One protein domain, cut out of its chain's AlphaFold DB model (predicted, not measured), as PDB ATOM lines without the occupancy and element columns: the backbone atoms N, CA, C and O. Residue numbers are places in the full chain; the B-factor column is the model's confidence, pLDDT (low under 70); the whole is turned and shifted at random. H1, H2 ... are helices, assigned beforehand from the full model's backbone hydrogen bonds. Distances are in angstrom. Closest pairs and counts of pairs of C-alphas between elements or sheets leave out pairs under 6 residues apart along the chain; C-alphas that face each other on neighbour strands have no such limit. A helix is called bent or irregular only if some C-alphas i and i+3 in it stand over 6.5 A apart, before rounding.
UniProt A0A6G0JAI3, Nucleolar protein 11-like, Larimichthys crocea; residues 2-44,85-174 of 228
ATOM      1  N   ALA A   2     -21.622 -12.486   9.269       45.19
ATOM      2  CA  ALA A   2     -22.110 -11.279   9.964       45.19
ATOM      3  C   ALA A   2     -21.118 -10.701  11.001       45.19
ATOM      4  O   ALA A   2     -21.052  -9.488  11.177       45.19
ATOM      5  N   LEU A   3     -20.295 -11.559  11.623       45.84
ATOM      6  CA  LEU A   3     -19.346 -11.171  12.676       45.84
ATOM      7  C   LEU A   3     -18.304 -10.136  12.211       45.84
ATOM      8  O   LEU A   3     -17.937  -9.267  12.983       45.84
ATOM      9  N   ASN A   4     -17.873 -10.177  10.945       60.84
ATOM     10  CA  ASN A   4     -16.846  -9.258  10.437       60.84
ATOM     11  C   ASN A   4     -17.383  -7.820  10.250       60.84
ATOM     12  O   ASN A   4     -16.646  -6.855  10.390       60.84
ATOM     13  N   LYS A   5     -18.690  -7.654   9.998       66.94
ATOM     14  CA  LYS A   5     -19.287  -6.348   9.650       66.94
ATOM     15  C   LYS A   5     -19.594  -5.487  10.877       66.94
ATOM     16  O   LYS A   5     -19.319  -4.291  10.878       66.94
ATOM     17  N   ALA A   6     -20.117  -6.109  11.936       70.56
ATOM     18  CA  ALA A   6     -20.260  -5.453  13.235       70.56
ATOM     19  C   ALA A   6     -18.888  -5.049  13.798       70.56
ATOM     20  O   ALA A   6     -18.760  -3.981  14.389       70.56
ATOM     21  N   VAL A   7     -17.854  -5.860  13.539       80.94
ATOM     22  CA  VAL A   7     -16.467  -5.532  13.879       80.94
ATOM     23  C   VAL A   7     -15.988  -4.305  13.105       80.94
ATOM     24  O   VAL A   7     -15.476  -3.396  13.741       80.94
ATOM     25  N   THR A   8     -16.234  -4.188  11.793       84.94
ATOM     26  CA  THR A   8     -15.887  -2.971  11.029       84.94
ATOM     27  C   THR A   8     -16.499  -1.708  11.639       84.94
ATOM     28  O   THR A   8     -15.790  -0.728  11.860       84.94
ATOM     29  N   CYS A   9     -17.799  -1.719  11.959       83.19
ATOM     30  CA  CYS A   9     -18.455  -0.549  12.546       83.19
ATOM     31  C   CYS A   9     -17.996  -0.278  13.989       83.19
ATOM     32  O   CYS A   9     -17.867   0.879  14.390       83.19
ATOM     33  N   ALA A  10     -17.728  -1.323  14.772       87.06
ATOM     34  CA  ALA A  10     -17.172  -1.185  16.114       87.06
ATOM     35  C   ALA A  10     -15.752  -0.601  16.074       87.06
ATOM     36  O   ALA A  10     -15.459   0.308  16.846       87.06
ATOM     37  N   CYS A  11     -14.908  -1.054  15.143       89.50
ATOM     38  CA  CYS A  11     -13.581  -0.496  14.889       89.50
ATOM     39  C   CYS A  11     -13.677   0.967  14.459       89.50
ATOM     40  O   CYS A  11     -13.002   1.807  15.039       89.50
ATOM     41  N   LEU A  12     -14.570   1.296  13.517       91.62
ATOM     42  CA  LEU A  12     -14.820   2.677  13.104       91.62
ATOM     43  C   LEU A  12     -15.182   3.554  14.306       91.62
ATOM     44  O   LEU A  12     -14.564   4.588  14.542       91.62
ATOM     45  N   LYS A  13     -16.157   3.114  15.105       91.00
ATOM     46  CA  LYS A  13     -16.603   3.839  16.294       91.00
ATOM     47  C   LYS A  13     -15.473   3.995  17.309       91.00
ATOM     48  O   LYS A  13     -15.299   5.093  17.831       91.00
ATOM     49  N   ALA A  14     -14.694   2.946  17.564       92.25
ATOM     50  CA  ALA A  14     -13.550   2.990  18.469       92.25
ATOM     51  C   ALA A  14     -12.477   3.979  17.986       92.25
ATOM     52  O   ALA A  14     -12.040   4.825  18.762       92.25
ATOM     53  N   PHE A  15     -12.110   3.933  16.703       93.50
ATOM     54  CA  PHE A  15     -11.069   4.787  16.131       93.50
ATOM     55  C   PHE A  15     -11.492   6.244  15.964       93.50
ATOM     56  O   PHE A  15     -10.655   7.133  16.078       93.50
ATOM     57  N   ILE A  16     -12.774   6.529  15.734       92.31
ATOM     58  CA  ILE A  16     -13.251   7.917  15.737       92.31
ATOM     59  C   ILE A  16     -13.302   8.463  17.171       92.31
ATOM     60  O   ILE A  16     -12.917   9.607  17.400       92.31
ATOM     61  N   SER A  17     -13.752   7.648  18.133       91.69
ATOM     62  CA  SER A  17     -13.944   8.084  19.526       91.69
ATOM     63  C   SER A  17     -12.633   8.223  20.307       91.69
ATOM     64  O   SER A  17     -12.591   8.949  21.297       91.69
ATOM     65  N   MET A  18     -11.573   7.506  19.917       92.56
ATOM     66  CA  MET A  18     -10.275   7.598  20.593       92.56
ATOM     67  C   MET A  18      -9.621   8.969  20.345       92.56
ATOM     68  O   MET A  18      -9.711   9.488  19.234       92.56
ATOM     69  N   PRO A  19      -8.940   9.581  21.324       90.81
ATOM     70  CA  PRO A  19      -8.186  10.812  21.095       90.81
ATOM     71  C   PRO A  19      -6.910  10.531  20.287       90.81
ATOM     72  O   PRO A  19      -6.379   9.420  20.303       90.81
ATOM     73  N   ASP A  20      -6.384  11.546  19.600       89.94
ATOM     74  CA  ASP A  20      -5.207  11.376  18.730       89.94
ATOM     75  C   ASP A  20      -3.953  10.947  19.509       89.94
ATOM     76  O   ASP A  20      -3.197  10.103  19.035       89.94
ATOM     77  N   VAL A  21      -3.805  11.412  20.755       90.12
ATOM     78  CA  VAL A  21      -2.712  11.027  21.671       90.12
ATOM     79  C   VAL A  21      -2.681   9.518  21.945       90.12
ATOM     80  O   VAL A  21      -1.621   8.932  22.158       90.12
ATOM     81  N   ASP A  22      -3.844   8.867  21.955       90.00
ATOM     82  CA  ASP A  22      -3.917   7.418  22.140       90.00
ATOM     83  C   ASP A  22      -3.707   6.665  20.823       90.00
ATOM     84  O   ASP A  22      -3.208   5.542  20.838       90.00
ATOM     85  N   ALA A  23      -4.025   7.284  19.682       88.94
ATOM     86  CA  ALA A  23      -3.776   6.699  18.367       88.94
ATOM     87  C   ALA A  23      -2.275   6.608  18.060       88.94
ATOM     88  O   ALA A  23      -1.838   5.630  17.463       88.94
ATOM     89  N   GLU A  24      -1.475   7.567  18.528       88.56
ATOM     90  CA  GLU A  24      -0.008   7.559  18.392       88.56
ATOM     91  C   GLU A  24       0.669   6.377  19.098       88.56
ATOM     92  O   GLU A  24       1.769   5.973  18.729       88.56
ATOM     93  N   LYS A  25       0.014   5.785  20.100       87.69
ATOM     94  CA  LYS A  25       0.531   4.608  20.817       87.69
ATOM     95  C   LYS A  25       0.271   3.304  20.061       87.69
ATOM     96  O   LYS A  25       0.771   2.255  20.470       87.69
ATOM     97  N   ALA A  26      -0.540   3.336  19.002       86.12
ATOM     98  CA  ALA A  26      -0.848   2.154  18.214       86.12
ATOM     99  C   ALA A  26       0.376   1.724  17.395       86.12
ATOM    100  O   ALA A  26       1.015   2.529  16.721       86.12
ATOM    101  N   SER A  27       0.685   0.427  17.415       88.00
ATOM    102  CA  SER A  27       1.707  -0.138  16.535       88.00
ATOM    103  C   SER A  27       1.132  -0.258  15.124       88.00
ATOM    104  O   SER A  27       0.316  -1.139  14.853       88.00
ATOM    105  N   LEU A  28       1.517   0.674  14.250       87.50
ATOM    106  CA  LEU A  28       1.071   0.743  12.860       87.50
ATOM    107  C   LEU A  28       2.204   0.385  11.900       87.50
ATOM    108  O   LEU A  28       3.387   0.491  12.222       87.50
ATOM    109  N   GLU A  29       1.828  -0.033  10.695       86.31
ATOM    110  CA  GLU A  29       2.785  -0.316   9.633       86.31
ATOM    111  C   GLU A  29       3.492   0.981   9.185       86.31
ATOM    112  O   GLU A  29       2.807   1.923   8.769       86.31
ATOM    113  N   PRO A  30       4.840   1.041   9.206       86.75
ATOM    114  CA  PRO A  30       5.593   2.258   8.891       86.75
ATOM    115  C   PRO A  30       5.300   2.829   7.501       86.75
ATOM    116  O   PRO A  30       5.255   4.044   7.332       86.75
ATOM    117  N   GLU A  31       5.052   1.967   6.509       86.12
ATOM    118  CA  GLU A  31       4.720   2.396   5.145       86.12
ATOM    119  C   GLU A  31       3.387   3.152   5.079       86.12
ATOM    120  O   GLU A  31       3.277   4.154   4.372       86.12
ATOM    121  N   SER A  32       2.387   2.712   5.846       85.94
ATOM    122  CA  SER A  32       1.071   3.360   5.893       85.94
ATOM    123  C   SER A  32       1.138   4.716   6.603       85.94
ATOM    124  O   SER A  32       0.480   5.668   6.181       85.94
ATOM    125  N   VAL A  33       1.973   4.825   7.643       88.69
ATOM    126  CA  VAL A  33       2.236   6.087   8.350       88.69
ATOM    127  C   VAL A  33       2.967   7.072   7.439       88.69
ATOM    128  O   VAL A  33       2.485   8.186   7.256       88.69
ATOM    129  N   ALA A  34       4.060   6.648   6.798       87.69
ATOM    130  CA  ALA A  34       4.822   7.486   5.870       87.69
ATOM    131  C   ALA A  34       3.964   7.956   4.685       87.69
ATOM    132  O   ALA A  34       4.040   9.112   4.267       87.69
ATOM    133  N   PHE A  35       3.100   7.078   4.165       86.69
ATOM    134  CA  PHE A  35       2.136   7.437   3.130       86.69
ATOM    135  C   PHE A  35       1.204   8.565   3.592       86.69
ATOM    136  O   PHE A  35       1.106   9.599   2.926       86.69
ATOM    137  N   MET A  36       0.562   8.411   4.751       88.00
ATOM    138  CA  MET A  36      -0.330   9.447   5.269       88.00
ATOM    139  C   MET A  36       0.405  10.743   5.607       88.00
ATOM    140  O   MET A  36      -0.121  11.824   5.350       88.00
ATOM    141  N   GLU A  37       1.631  10.656   6.112       88.62
ATOM    142  CA  GLU A  37       2.467  11.817   6.403       88.62
ATOM    143  C   GLU A  37       2.765  12.611   5.128       88.62
ATOM    144  O   GLU A  37       2.561  13.823   5.103       88.62
ATOM    145  N   THR A  38       3.131  11.942   4.027       86.81
ATOM    146  CA  THR A  38       3.321  12.618   2.733       86.81
ATOM    147  C   THR A  38       2.041  13.262   2.196       86.81
ATOM    148  O   THR A  38       2.091  14.363   1.641       86.81
ATOM    149  N   LEU A  39       0.887  12.618   2.395       85.31
ATOM    150  CA  LEU A  39      -0.419  13.116   1.951       85.31
ATOM    151  C   LEU A  39      -0.850  14.379   2.722       85.31
ATOM    152  O   LEU A  39      -1.405  15.318   2.133       85.31
ATOM    153  N   ILE A  40      -0.546  14.433   4.024       85.62
ATOM    154  CA  ILE A  40      -0.796  15.594   4.888       85.62
ATOM    155  C   ILE A  40       0.234  16.702   4.622       85.62
ATOM    156  O   ILE A  40      -0.148  17.838   4.368       85.62
ATOM    157  N   ALA A  41       1.534  16.395   4.577       82.12
ATOM    158  CA  ALA A  41       2.595  17.393   4.395       82.12
ATOM    159  C   ALA A  41       2.465  18.190   3.084       82.12
ATOM    160  O   ALA A  41       2.751  19.389   3.047       82.12
ATOM    161  N   ARG A  42       1.966  17.561   2.011       68.56
ATOM    162  CA  ARG A  42       1.728  18.223   0.716       68.56
ATOM    163  C   ARG A  42       0.722  19.378   0.789       68.56
ATOM    164  O   ARG A  42       0.746  20.252  -0.069       68.56
ATOM    165  N   GLU A  43      -0.124  19.411   1.816       59.31
ATOM    166  CA  GLU A  43      -1.028  20.532   2.096       59.31
ATOM    167  C   GLU A  43      -0.299  21.878   2.199       59.31
ATOM    168  O   GLU A  43      -0.778  22.872   1.670       59.31
ATOM    169  N   HIS A  44       0.899  21.891   2.788       53.31
ATOM    170  CA  HIS A  44       1.649  23.122   3.047       53.31
ATOM    171  C   HIS A  44       2.481  23.589   1.840       53.31
ATOM    172  O   HIS A  44       2.988  24.707   1.829       53.31
ATOM    173  N   GLU A  85      -8.073  26.201   3.609       52.72
ATOM    174  CA  GLU A  85      -6.928  25.287   3.618       52.72
ATOM    175  C   GLU A  85      -7.326  24.040   4.421       52.72
ATOM    176  O   GLU A  85      -7.682  24.124   5.599       52.72
ATOM    177  N   GLN A  86      -7.441  22.903   3.730       66.69
ATOM    178  CA  GLN A  86      -8.032  21.701   4.309       66.69
ATOM    179  C   GLN A  86      -6.974  20.944   5.093       66.69
ATOM    180  O   GLN A  86      -6.355  20.011   4.573       66.69
ATOM    181  N   ILE A  87      -6.840  21.347   6.352       83.31
ATOM    182  CA  ILE A  87      -6.098  20.623   7.378       83.31
ATOM    183  C   ILE A  87      -6.747  19.259   7.560       83.31
ATOM    184  O   ILE A  87      -7.974  19.146   7.649       83.31
ATOM    185  N   CYS A  88      -5.920  18.213   7.606       87.06
ATOM    186  CA  CYS A  88      -6.393  16.873   7.932       87.06
ATOM    187  C   CYS A  88      -7.170  16.926   9.262       87.06
ATOM    188  O   CYS A  88      -6.589  17.290  10.286       87.06
ATOM    189  N   PRO A  89      -8.468  16.566   9.285       90.12
ATOM    190  CA  PRO A  89      -9.321  16.783  10.458       90.12
ATOM    191  C   PRO A  89      -9.015  15.823  11.618       90.12
ATOM    192  O   PRO A  89      -9.612  15.924  12.686       90.12
ATOM    193  N   VAL A  90      -8.106  14.870  11.405       93.06
ATOM    194  CA  VAL A  90      -7.703  13.838  12.363       93.06
ATOM    195  C   VAL A  90      -6.182  13.705  12.388       93.06
ATOM    196  O   VAL A  90      -5.521  13.905  11.367       93.06
ATOM    197  N   GLY A  91      -5.624  13.314  13.535       91.69
ATOM    198  CA  GLY A  91      -4.196  13.027  13.660       91.69
ATOM    199  C   GLY A  91      -3.714  11.901  12.735       91.69
ATOM    200  O   GLY A  91      -4.471  11.006  12.351       91.69
ATOM    201  N   LEU A  92      -2.416  11.920  12.414       91.75
ATOM    202  CA  LEU A  92      -1.766  11.016  11.455       91.75
ATOM    203  C   LEU A  92      -2.093   9.531  11.693       91.75
ATOM    204  O   LEU A  92      -2.533   8.829  10.784       91.75
ATOM    205  N   HIS A  93      -1.919   9.052  12.925       92.25
ATOM    206  CA  HIS A  93      -2.127   7.643  13.271       92.25
ATOM    207  C   HIS A  93      -3.607   7.247  13.221       92.25
ATOM    208  O   HIS A  93      -3.951   6.168  12.735       92.25
ATOM    209  N   LYS A  94      -4.502   8.145  13.651       94.44
ATOM    210  CA  LYS A  94      -5.949   7.943  13.525       94.44
ATOM    211  C   LYS A  94      -6.353   7.847  12.054       94.44
ATOM    212  O   LYS A  94      -7.127   6.965  11.698       94.44
ATOM    213  N   ALA A  95      -5.790   8.691  11.194       93.00
ATOM    214  CA  ALA A  95      -6.040   8.646   9.757       93.00
ATOM    215  C   ALA A  95      -5.655   7.283   9.149       93.00
ATOM    216  O   ALA A  95      -6.423   6.703   8.386       93.00
ATOM    217  N   VAL A  96      -4.504   6.725   9.537       92.25
ATOM    218  CA  VAL A  96      -4.088   5.381   9.100       92.25
ATOM    219  C   VAL A  96      -5.101   4.317   9.537       92.25
ATOM    220  O   VAL A  96      -5.546   3.525   8.710       92.25
ATOM    221  N   LEU A  97      -5.529   4.328  10.803       92.62
ATOM    222  CA  LEU A  97      -6.532   3.387  11.320       92.62
ATOM    223  C   LEU A  97      -7.882   3.503  10.596       92.62
ATOM    224  O   LEU A  97      -8.520   2.494  10.297       92.62
ATOM    225  N   LEU A  98      -8.319   4.724  10.284       92.94
ATOM    226  CA  LEU A  98      -9.546   4.949   9.524       92.94
ATOM    227  C   LEU A  98      -9.415   4.434   8.086       92.94
ATOM    228  O   LEU A  98     -10.336   3.786   7.594       92.94
ATOM    229  N   ASN A  99      -8.267   4.628   7.436       91.81
ATOM    230  CA  ASN A  99      -8.012   4.069   6.108       91.81
ATOM    231  C   ASN A  99      -8.057   2.540   6.088       91.81
ATOM    232  O   ASN A  99      -8.555   1.964   5.121       91.81
ATOM    233  N   GLU A 100      -7.601   1.868   7.146       89.38
ATOM    234  CA  GLU A 100      -7.769   0.417   7.275       89.38
ATOM    235  C   GLU A 100      -9.249   0.022   7.249       89.38
ATOM    236  O   GLU A 100      -9.631  -0.878   6.501       89.38
ATOM    237  N   VAL A 101     -10.097   0.741   7.993       90.56
ATOM    238  CA  VAL A 101     -11.548   0.510   8.007       90.56
ATOM    239  C   VAL A 101     -12.154   0.728   6.621       90.56
ATOM    240  O   VAL A 101     -12.917  -0.124   6.158       90.56
ATOM    241  N   LEU A 102     -11.783   1.809   5.928       89.69
ATOM    242  CA  LEU A 102     -12.321   2.136   4.602       89.69
ATOM    243  C   LEU A 102     -12.043   1.051   3.558       89.69
ATOM    244  O   LEU A 102     -12.850   0.844   2.650       89.69
ATOM    245  N   ARG A 103     -10.914   0.349   3.696       85.50
ATOM    246  CA  ARG A 103     -10.488  -0.720   2.785       85.50
ATOM    247  C   ARG A 103     -11.144  -2.063   3.088       85.50
ATOM    248  O   ARG A 103     -11.081  -2.963   2.248       85.50
ATOM    249  N   THR A 104     -11.762  -2.228   4.258       83.81
ATOM    250  CA  THR A 104     -12.454  -3.479   4.581       83.81
ATOM    251  C   THR A 104     -13.646  -3.694   3.652       83.81
ATOM    252  O   THR A 104     -14.425  -2.784   3.379       83.81
ATOM    253  N   ALA A 105     -13.798  -4.921   3.152       75.25
ATOM    254  CA  ALA A 105     -14.963  -5.282   2.358       75.25
ATOM    255  C   ALA A 105     -16.225  -5.263   3.236       75.25
ATOM    256  O   ALA A 105     -16.271  -5.908   4.287       75.25
ATOM    257  N   TYR A 106     -17.266  -4.570   2.780       73.31
ATOM    258  CA  TYR A 106     -18.547  -4.475   3.476       73.31
ATOM    259  C   TYR A 106     -19.716  -4.852   2.556       73.31
ATOM    260  O   TYR A 106     -19.540  -5.126   1.372       73.31
ATOM    261  N   SER A 107     -20.926  -4.927   3.118       68.81
ATOM    262  CA  SER A 107     -22.138  -4.868   2.297       68.81
ATOM    263  C   SER A 107     -23.184  -3.977   2.955       68.81
ATOM    264  O   SER A 107     -23.439  -4.091   4.159       68.81
ATOM    265  N   ASP A 108     -23.788  -3.124   2.137       66.56
ATOM    266  CA  ASP A 108     -24.587  -1.958   2.528       66.56
ATOM    267  C   ASP A 108     -25.738  -2.337   3.454       66.56
ATOM    268  O   ASP A 108     -25.917  -1.756   4.524       66.56
ATOM    269  N   THR A 109     -26.447  -3.411   3.099       69.00
ATOM    270  CA  THR A 109     -27.623  -3.923   3.817       69.00
ATOM    271  C   THR A 109     -27.368  -4.257   5.286       69.00
ATOM    272  O   THR A 109     -28.297  -4.211   6.087       69.00
ATOM    273  N   PHE A 110     -26.127  -4.578   5.659       70.75
ATOM    274  CA  PHE A 110     -25.771  -4.963   7.027       70.75
ATOM    275  C   PHE A 110     -24.934  -3.912   7.758       70.75
ATOM    276  O   PHE A 110     -24.879  -3.948   8.982       70.75
ATOM    277  N   LEU A 111     -24.275  -2.999   7.043       80.88
ATOM    278  CA  LEU A 111     -23.464  -1.945   7.654       80.88
ATOM    279  C   LEU A 111     -24.327  -0.748   8.079       80.88
ATOM    280  O   LEU A 111     -24.137  -0.206   9.168       80.88
ATOM    281  N   LEU A 112     -25.318  -0.387   7.259       82.88
ATOM    282  CA  LEU A 112     -26.155   0.799   7.449       82.88
ATOM    283  C   LEU A 112     -26.857   0.872   8.823       82.88
ATOM    284  O   LEU A 112     -26.860   1.951   9.414       82.88
ATOM    285  N   PRO A 113     -27.413  -0.225   9.388       82.44
ATOM    286  CA  PRO A 113     -28.028  -0.181  10.715       82.44
ATOM    287  C   PRO A 113     -27.038   0.189  11.825       82.44
ATOM    288  O   PRO A 113     -27.404   0.924  12.731       82.44
ATOM    289  N   HIS A 114     -25.787  -0.271  11.736       81.44
ATOM    290  CA  HIS A 114     -24.762  -0.003  12.748       81.44
ATOM    291  C   HIS A 114     -24.180   1.413  12.637       81.44
ATOM    292  O   HIS A 114     -23.795   2.005  13.642       81.44
ATOM    293  N   LEU A 115     -24.171   1.997  11.433       85.25
ATOM    294  CA  LEU A 115     -23.742   3.384  11.224       85.25
ATOM    295  C   LEU A 115     -24.689   4.416  11.852       85.25
ATOM    296  O   LEU A 115     -24.267   5.548  12.091       85.25
ATOM    297  N   LYS A 116     -25.941   4.040  12.143       87.00
ATOM    298  CA  LYS A 116     -26.905   4.891  12.862       87.00
ATOM    299  C   LYS A 116     -26.570   5.061  14.344       87.00
ATOM    300  O   LYS A 116     -27.038   6.008  14.963       87.00
ATOM    301  N   ASP A 117     -25.743   4.177  14.906       86.44
ATOM    302  CA  ASP A 117     -25.347   4.214  16.321       86.44
ATOM    303  C   ASP A 117     -24.166   5.172  16.593       86.44
ATOM    304  O   ASP A 117     -23.609   5.202  17.704       86.44
ATOM    305  N   LEU A 118     -23.724   5.919  15.578       87.56
ATOM    306  CA  LEU A 118     -22.698   6.952  15.696       87.56
ATOM    307  C   LEU A 118     -23.322   8.257  16.211       87.56
ATOM    308  O   LEU A 118     -24.419   8.638  15.815       87.56
ATOM    309  N   CYS A 119     -22.618   8.970  17.095       89.12
ATOM    310  CA  CYS A 119     -23.076  10.291  17.526       89.12
ATOM    311  C   CYS A 119     -22.839  11.334  16.422       89.12
ATOM    312  O   CYS A 119     -21.945  11.176  15.587       89.12
ATOM    313  N   SER A 120     -23.605  12.427  16.441       89.94
ATOM    314  CA  SER A 120     -23.543  13.479  15.415       89.94
ATOM    315  C   SER A 120     -22.131  14.035  15.210       89.94
ATOM    316  O   SER A 120     -21.702  14.193  14.071       89.94
ATOM    317  N   GLN A 121     -21.378  14.251  16.291       91.44
ATOM    318  CA  GLN A 121     -19.999  14.747  16.236       91.44
ATOM    319  C   GLN A 121     -19.072  13.787  15.479       91.44
ATOM    320  O   GLN A 121     -18.298  14.216  14.626       91.44
ATOM    321  N   HIS A 122     -19.187  12.480  15.732       91.94
ATOM    322  CA  HIS A 122     -18.397  11.463  15.035       91.94
ATOM    323  C   HIS A 122     -18.781  11.358  13.558       91.94
ATOM    324  O   HIS A 122     -17.900  11.206  12.715       91.94
ATOM    325  N   VAL A 123     -20.073  11.471  13.235       92.62
ATOM    326  CA  VAL A 123     -20.548  11.475  11.843       92.62
ATOM    327  C   VAL A 123     -19.983  12.683  11.093       92.62
ATOM    328  O   VAL A 123     -19.462  12.518   9.994       92.62
ATOM    329  N   VAL A 124     -20.039  13.881  11.681       92.81
ATOM    330  CA  VAL A 124     -19.506  15.103  11.056       92.81
ATOM    331  C   VAL A 124     -17.993  15.009  10.872       92.81
ATOM    332  O   VAL A 124     -17.516  15.242   9.763       92.81
ATOM    333  N   LEU A 125     -17.249  14.605  11.906       93.75
ATOM    334  CA  LEU A 125     -15.795  14.443  11.832       93.75
ATOM    335  C   LEU A 125     -15.393  13.432  10.752       93.75
ATOM    336  O   LEU A 125     -14.490  13.682   9.953       93.75
ATOM    337  N   PHE A 126     -16.086  12.295  10.694       94.56
ATOM    338  CA  PHE A 126     -15.797  11.268   9.702       94.56
ATOM    339  C   PHE A 126     -16.152  11.723   8.283       94.56
ATOM    340  O   PHE A 126     -15.384  11.480   7.357       94.56
ATOM    341  N   LEU A 127     -17.256  12.453   8.103       93.56
ATOM    342  CA  LEU A 127     -17.627  13.020   6.805       93.56
ATOM    343  C   LEU A 127     -16.619  14.083   6.330       93.56
ATOM    344  O   LEU A 127     -16.265  14.099   5.154       93.56
ATOM    345  N   GLN A 128     -16.112  14.928   7.235       93.19
ATOM    346  CA  GLN A 128     -15.027  15.872   6.937       93.19
ATOM    347  C   GLN A 128     -13.753  15.137   6.512       93.19
ATOM    348  O   GLN A 128     -13.108  15.522   5.537       93.19
ATOM    349  N   TYR A 129     -13.413  14.051   7.208       94.25
ATOM    350  CA  TYR A 129     -12.260  13.227   6.860       94.25
ATOM    351  C   TYR A 129     -12.399  12.580   5.476       94.25
ATOM    352  O   TYR A 129     -11.468  12.633   4.674       94.25
ATOM    353  N   LEU A 130     -13.574  12.034   5.149       93.75
ATOM    354  CA  LEU A 130     -13.853  11.479   3.823       93.75
ATOM    355  C   LEU A 130     -13.757  12.540   2.718       93.75
ATOM    356  O   LEU A 130     -13.195  12.264   1.658       93.75
ATOM    357  N   GLN A 131     -14.253  13.758   2.966       91.25
ATOM    358  CA  GLN A 131     -14.113  14.872   2.027       91.25
ATOM    359  C   GLN A 131     -12.638  15.230   1.797       91.25
ATOM    360  O   GLN A 131     -12.216  15.374   0.648       91.25
ATOM    361  N   PHE A 132     -11.855  15.328   2.876       91.56
ATOM    362  CA  PHE A 132     -10.414  15.570   2.808       91.56
ATOM    363  C   PHE A 132      -9.712  14.506   1.951       91.56
ATOM    364  O   PHE A 132      -8.975  14.845   1.022       91.56
ATOM    365  N   LEU A 133      -9.986  13.219   2.203       90.81
ATOM    366  CA  LEU A 133      -9.406  12.124   1.427       90.81
ATOM    367  C   LEU A 133      -9.794  12.206  -0.049       90.81
ATOM    368  O   LEU A 133      -8.919  12.118  -0.907       90.81
ATOM    369  N   TYR A 134     -11.081  12.406  -0.349       89.56
ATOM    370  CA  TYR A 134     -11.554  12.529  -1.727       89.56
ATOM    371  C   TYR A 134     -10.773  13.615  -2.473       89.56
ATOM    372  O   TYR A 134     -10.288  13.392  -3.584       89.56
ATOM    373  N   GLN A 135     -10.609  14.784  -1.852       86.38
ATOM    374  CA  GLN A 135      -9.910  15.900  -2.473       86.38
ATOM    375  C   GLN A 135      -8.439  15.570  -2.734       86.38
ATOM    376  O   GLN A 135      -7.958  15.806  -3.843       86.38
ATOM    377  N   LYS A 136      -7.748  14.960  -1.767       86.38
ATOM    378  CA  LYS A 136      -6.344  14.549  -1.908       86.38
ATOM    379  C   LYS A 136      -6.166  13.516  -3.022       86.38
ATOM    380  O   LYS A 136      -5.368  13.735  -3.930       86.38
ATOM    381  N   PHE A 137      -6.983  12.465  -3.035       84.62
ATOM    382  CA  PHE A 137      -6.904  11.416  -4.053       84.62
ATOM    383  C   PHE A 137      -7.347  11.867  -5.446       84.62
ATOM    384  O   PHE A 137      -6.836  11.355  -6.435       84.62
ATOM    385  N   SER A 138      -8.254  12.842  -5.551       81.06
ATOM    386  CA  SER A 138      -8.647  13.406  -6.852       81.06
ATOM    387  C   SER A 138      -7.537  14.228  -7.518       81.06
ATOM    388  O   SER A 138      -7.533  14.387  -8.736       81.06
ATOM    389  N   GLN A 139      -6.603  14.759  -6.722       75.88
ATOM    390  CA  GLN A 139      -5.480  15.576  -7.191       75.88
ATOM    391  C   GLN A 139      -4.197  14.760  -7.391       75.88
ATOM    392  O   GLN A 139      -3.256  15.237  -8.033       75.88
ATOM    393  N   ASP A 140      -4.133  13.547  -6.843       66.75
ATOM    394  CA  ASP A 140      -2.970  12.682  -6.958       66.75
ATOM    395  C   ASP A 140      -2.891  12.042  -8.348       66.75
ATOM    396  O   ASP A 140      -3.492  11.014  -8.644       66.75
ATOM    397  N   THR A 141      -2.051  12.624  -9.202       54.72
ATOM    398  CA  THR A 141      -1.578  12.035 -10.465       54.72
ATOM    399  C   THR A 141      -0.438  11.029 -10.250       54.72
ATOM    400  O   THR A 141       0.395  10.819 -11.135       54.72
ATOM    401  N   TYR A 142      -0.336  10.432  -9.057       54.59
ATOM    402  CA  TYR A 142       0.797   9.578  -8.716       54.59
ATOM    403  C   TYR A 142       0.696   8.223  -9.439       54.59
ATOM    404  O   TYR A 142      -0.365   7.595  -9.416       54.59
ATOM    405  N   PRO A 143       1.786   7.707 -10.038       49.22
ATOM    406  CA  PRO A 143       1.842   6.316 -10.464       49.22
ATOM    407  C   PRO A 143       1.818   5.441  -9.208       49.22
ATOM    408  O   PRO A 143       2.829   5.324  -8.518       49.22
ATOM    409  N   HIS A 144       0.638   4.903  -8.884       53.12
ATOM    410  CA  HIS A 144       0.363   4.043  -7.732       53.12
ATOM    411  C   HIS A 144       1.551   3.105  -7.469       53.12
ATOM    412  O   HIS A 144       1.794   2.177  -8.246       53.12
ATOM    413  N   ARG A 145       2.348   3.374  -6.422       49.41
ATOM    414  CA  ARG A 145       3.458   2.475  -6.090       49.41
ATOM    415  C   ARG A 145       2.823   1.184  -5.607       49.41
ATOM    416  O   ARG A 145       2.069   1.196  -4.637       49.41
ATOM    417  N   HIS A 146       3.100   0.088  -6.308       42.22
ATOM    418  CA  HIS A 146       2.636  -1.238  -5.924       42.22
ATOM    419  C   HIS A 146       2.985  -1.486  -4.447       42.22
ATOM    420  O   HIS A 146       4.160  -1.539  -4.099       42.22
ATOM    421  N   GLY A 147       1.963  -1.563  -3.587       54.28
ATOM    422  CA  GLY A 147       2.111  -1.728  -2.136       54.28
ATOM    423  C   GLY A 147       1.416  -0.660  -1.283       54.28
ATOM    424  O   GLY A 147       1.108  -0.933  -0.126       54.28
ATOM    425  N   GLN A 148       1.083   0.517  -1.828       61.62
ATOM    426  CA  GLN A 148       0.411   1.562  -1.043       61.62
ATOM    427  C   GLN A 148      -1.029   1.177  -0.677       61.62
ATOM    428  O   GLN A 148      -1.916   1.062  -1.523       61.62
ATOM    429  N   ARG A 149      -1.259   1.003   0.628       66.25
ATOM    430  CA  ARG A 149      -2.543   0.685   1.263       66.25
ATOM    431  C   ARG A 149      -3.477   1.902   1.342       66.25
ATOM    432  O   ARG A 149      -3.950   2.265   2.413       66.25
ATOM    433  N   SER A 150      -3.771   2.535   0.211       77.25
ATOM    434  CA  SER A 150      -4.735   3.642   0.142       77.25
ATOM    435  C   SER A 150      -6.135   3.150  -0.250       77.25
ATOM    436  O   SER A 150      -6.241   2.271  -1.110       77.25
ATOM    437  N   PRO A 151      -7.222   3.694   0.331       85.56
ATOM    438  CA  PRO A 151      -8.567   3.460  -0.188       85.56
ATOM    439  C   PRO A 151      -8.707   4.049  -1.600       85.56
ATOM    440  O   PRO A 151      -8.099   5.066  -1.930       85.56
ATOM    441  N   SER A 152      -9.504   3.401  -2.445       87.12
ATOM    442  CA  SER A 152      -9.834   3.923  -3.777       87.12
ATOM    443  C   SER A 152     -10.832   5.084  -3.697       87.12
ATOM    444  O   SER A 152     -11.624   5.175  -2.756       87.12
ATOM    445  N   LEU A 153     -10.844   5.949  -4.719       88.31
ATOM    446  CA  LEU A 153     -11.787   7.072  -4.793       88.31
ATOM    447  C   LEU A 153     -13.251   6.603  -4.772       88.31
ATOM    448  O   LEU A 153     -14.097   7.243  -4.153       88.31
ATOM    449  N   THR A 154     -13.536   5.458  -5.400       88.94
ATOM    450  CA  THR A 154     -14.867   4.839  -5.390       88.94
ATOM    451  C   THR A 154     -15.251   4.381  -3.992       88.94
ATOM    452  O   THR A 154     -16.315   4.756  -3.523       88.94
ATOM    453  N   GLN A 155     -14.357   3.690  -3.271       89.81
ATOM    454  CA  GLN A 155     -14.622   3.287  -1.885       89.81
ATOM    455  C   GLN A 155     -14.931   4.494  -0.998       89.81
ATOM    456  O   GLN A 155     -15.871   4.443  -0.211       89.81
ATOM    457  N   ILE A 156     -14.174   5.586  -1.131       91.88
ATOM    458  CA  ILE A 156     -14.426   6.818  -0.370       91.88
ATOM    459  C   ILE A 156     -15.826   7.357  -0.672       91.88
ATOM    460  O   ILE A 156     -16.566   7.674   0.257       91.88
ATOM    461  N   MET A 157     -16.206   7.427  -1.951       90.88
ATOM    462  CA  MET A 157     -17.539   7.874  -2.357       90.88
ATOM    463  C   MET A 157     -18.647   6.965  -1.828       90.88
ATOM    464  O   MET A 157     -19.644   7.471  -1.321       90.88
ATOM    465  N   ASP A 158     -18.459   5.651  -1.874       91.00
ATOM    466  CA  ASP A 158     -19.437   4.702  -1.353       91.00
ATOM    467  C   ASP A 158     -19.626   4.887   0.167       91.00
ATOM    468  O   ASP A 158     -20.753   4.923   0.660       91.00
ATOM    469  N   TRP A 159     -18.539   5.113   0.919       92.50
ATOM    470  CA  TRP A 159     -18.602   5.440   2.349       92.50
ATOM    471  C   TRP A 159     -19.288   6.783   2.627       92.50
ATOM    472  O   TRP A 159     -20.035   6.886   3.602       92.50
ATOM    473  N   VAL A 160     -19.081   7.800   1.781       92.94
ATOM    474  CA  VAL A 160     -19.816   9.074   1.866       92.94
ATOM    475  C   VAL A 160     -21.313   8.828   1.679       92.94
ATOM    476  O   VAL A 160     -22.100   9.265   2.518       92.94
ATOM    477  N   CYS A 161     -21.710   8.091   0.638       91.81
ATOM    478  CA  CYS A 161     -23.109   7.751   0.376       91.81
ATOM    479  C   CYS A 161     -23.735   7.001   1.557       91.81
ATOM    480  O   CYS A 161     -24.757   7.433   2.081       91.81
ATOM    481  N   LEU A 162     -23.078   5.952   2.058       91.12
ATOM    482  CA  LEU A 162     -23.568   5.174   3.199       91.12
ATOM    483  C   LEU A 162     -23.742   6.010   4.467       91.12
ATOM    484  O   LEU A 162     -24.714   5.831   5.204       91.12
ATOM    485  N   LEU A 163     -22.798   6.911   4.745       92.00
ATOM    486  CA  LEU A 163     -22.853   7.761   5.927       92.00
ATOM    487  C   LEU A 163     -23.994   8.778   5.828       92.00
ATOM    488  O   LEU A 163     -24.707   8.988   6.813       92.00
ATOM    489  N   LEU A 164     -24.181   9.370   4.643       92.25
ATOM    490  CA  LEU A 164     -25.293  10.272   4.351       92.25
ATOM    491  C   LEU A 164     -26.634   9.537   4.450       92.25
ATOM    492  O   LEU A 164     -27.522  10.017   5.149       92.25
ATOM    493  N   ASP A 165     -26.765   8.356   3.850       91.19
ATOM    494  CA  ASP A 165     -27.995   7.558   3.870       91.19
ATOM    495  C   ASP A 165     -28.379   7.120   5.290       91.19
ATOM    496  O   ASP A 165     -29.552   7.150   5.673       91.19
ATOM    497  N   ALA A 166     -27.394   6.739   6.109       91.31
ATOM    498  CA  ALA A 166     -27.631   6.329   7.489       91.31
ATOM    499  C   ALA A 166     -28.027   7.505   8.399       91.31
ATOM    500  O   ALA A 166     -28.876   7.334   9.276       91.31
ATOM    501  N   ASN A 167     -27.428   8.686   8.198       90.88
ATOM    502  CA  ASN A 167     -27.467   9.797   9.156       90.88
ATOM    503  C   ASN A 167     -28.052  11.107   8.594       90.88
ATOM    504  O   ASN A 167     -27.885  12.159   9.213       90.88
ATOM    505  N   PHE A 168     -28.769  11.068   7.465       89.25
ATOM    506  CA  PHE A 168     -29.287  12.262   6.782       89.25
ATOM    507  C   PHE A 168     -30.055  13.205   7.716       89.25
ATOM    508  O   PHE A 168     -29.734  14.389   7.812       89.25
ATOM    509  N   THR A 169     -31.038  12.687   8.460       89.69
ATOM    510  CA  THR A 169     -31.849  13.506   9.373       89.69
ATOM    511  C   THR A 169     -30.996  14.165  10.458       89.69
ATOM    512  O   THR A 169     -31.192  15.340  10.756       89.69
ATOM    513  N   VAL A 170     -30.021  13.442  11.019       90.31
ATOM    514  CA  VAL A 170     -29.114  13.970  12.054       90.31
ATOM    515  C   VAL A 170     -28.230  15.075  11.477       90.31
ATOM    516  O   VAL A 170     -28.088  16.131  12.093       90.31
ATOM    517  N   LEU A 171     -27.685  14.872  10.277       90.50
ATOM    518  CA  LEU A 171     -26.834  15.848   9.599       90.50
ATOM    519  C   LEU A 171     -27.595  17.128   9.238       90.50
ATOM    520  O   LEU A 171     -27.097  18.219   9.489       90.50
ATOM    521  N   VAL A 172     -28.824  17.022   8.727       88.69
ATOM    522  CA  VAL A 172     -29.651  18.195   8.385       88.69
ATOM    523  C   VAL A 172     -30.028  19.013   9.626       88.69
ATOM    524  O   VAL A 172     -30.088  20.244   9.566       88.69
ATOM    525  N   MET A 173     -30.251  18.346  10.760       90.94
ATOM    526  CA  MET A 173     -30.569  19.007  12.030       90.94
ATOM    527  C   MET A 173     -29.331  19.571  12.746       90.94
ATOM    528  O   MET A 173     -29.476  20.401  13.643       90.94
ATOM    529  N   THR A 174     -28.117  19.176  12.347       90.12
ATOM    530  CA  THR A 174     -26.861  19.639  12.953       90.12
ATOM    531  C   THR A 174     -26.349  20.888  12.222       90.12
ATOM    532  O   THR A 174     -25.963  20.801  11.055       90.12
TER     533      THR A 174
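This is residues 2 to 44 and 85 to 174 of the 228 residues of the protein "Nucleolar protein 11-like" of Larimichthys crocea (UniProt A0A6G0JAI3). Two pairs of helices make a compact body: H1 and H4 run side by side, and the hairpin of H6 and H7 packs crosswise on them. H5 sits at one end, against H1 and H7, and H3 stands across the other end, against H4; tiny H2 packs on H4, and residues 141 to 146 stick out. The printed part has 133 residues with seven named helices, H1 to H7 in order, and no named strand; the class is all helix. It is compact, with a radius of gyration of the C-alphas of 14.5 A and spans of 36 by 30 by 28 A.

H1, residues 3 to 17, touches H4, residues 92 to 103, at a shallow tilt of 24 degrees, opposite ways; their closest C-alphas, of Thr 8 and Val 101, are 6.3 A apart. H2, residues 20 to 23, touches H4 at residues 93 to 94 alone, with the C-alphas of Ala 23 and His 93 closest at 5.4 A. H3, residues 30 to 44, touches H4 with residues 32 to 37 alone, at a steep tilt of 69 degrees, only just short of perpendicular; the C-alphas of Ser 32 and Val 96 are closest at 6.4 A. H4 is the hub, touching four helices. H5, residues 108 to 115, touches residues 5 to 9 of H1 alone, with the C-alphas of Cys 9 and His 114 closest at 6.3 A. H6, residues 120 to 139, touches H1 with residues 122 to 126 alone, about perpendicular at 85 degrees; the C-alphas of Ile 16 and His 122 are closest at 6.3 A. H7, residues 153 to 173, forms a helical hairpin with H6 at a shallow tilt of 31 degrees, with the C-alphas of Tyr 134 and Leu 153 closest at 6.3 A. H7 touches H5, closest at the C-alphas of Leu 112 and Ala 166, 5.7 A, and H4, closest at those of Leu 102 and Gln 155, 7.0 A. Each O i to N i+4 pair is within hydrogen-bond range in H1, H4 and H6, but 9 of 11 in H3, 2 of 4 in H5 and 15 of 17 in H7; H2 is too short for one.

H1 begins at C-alpha 3, (-19.346, -11.171, 12.676), and is 21.1 A long; H3 is 22.0 A, H4 17.0 A and H6 29.0 A. H7, 27.9 A, ends at C-alpha 173, (-30.569, 19.007, 12.030). H7 is irregular, with C-alphas 166 and 169 8.5 A apart and a kink of 76 degrees near residue 167.

The farthest C-alphas, of His 146 and Met 173, are 42.8 A apart. Residues 45 to 84 are not printed; C-alphas 44 and 85 are 8.9 A apart. The link from H6 to H7 is long, 13 residues. Mean pLDDT of the printed part is 83.3; residues 2 to 5, 42 to 44, 85 to 86, 107 to 109 and 140 to 149 are under 70.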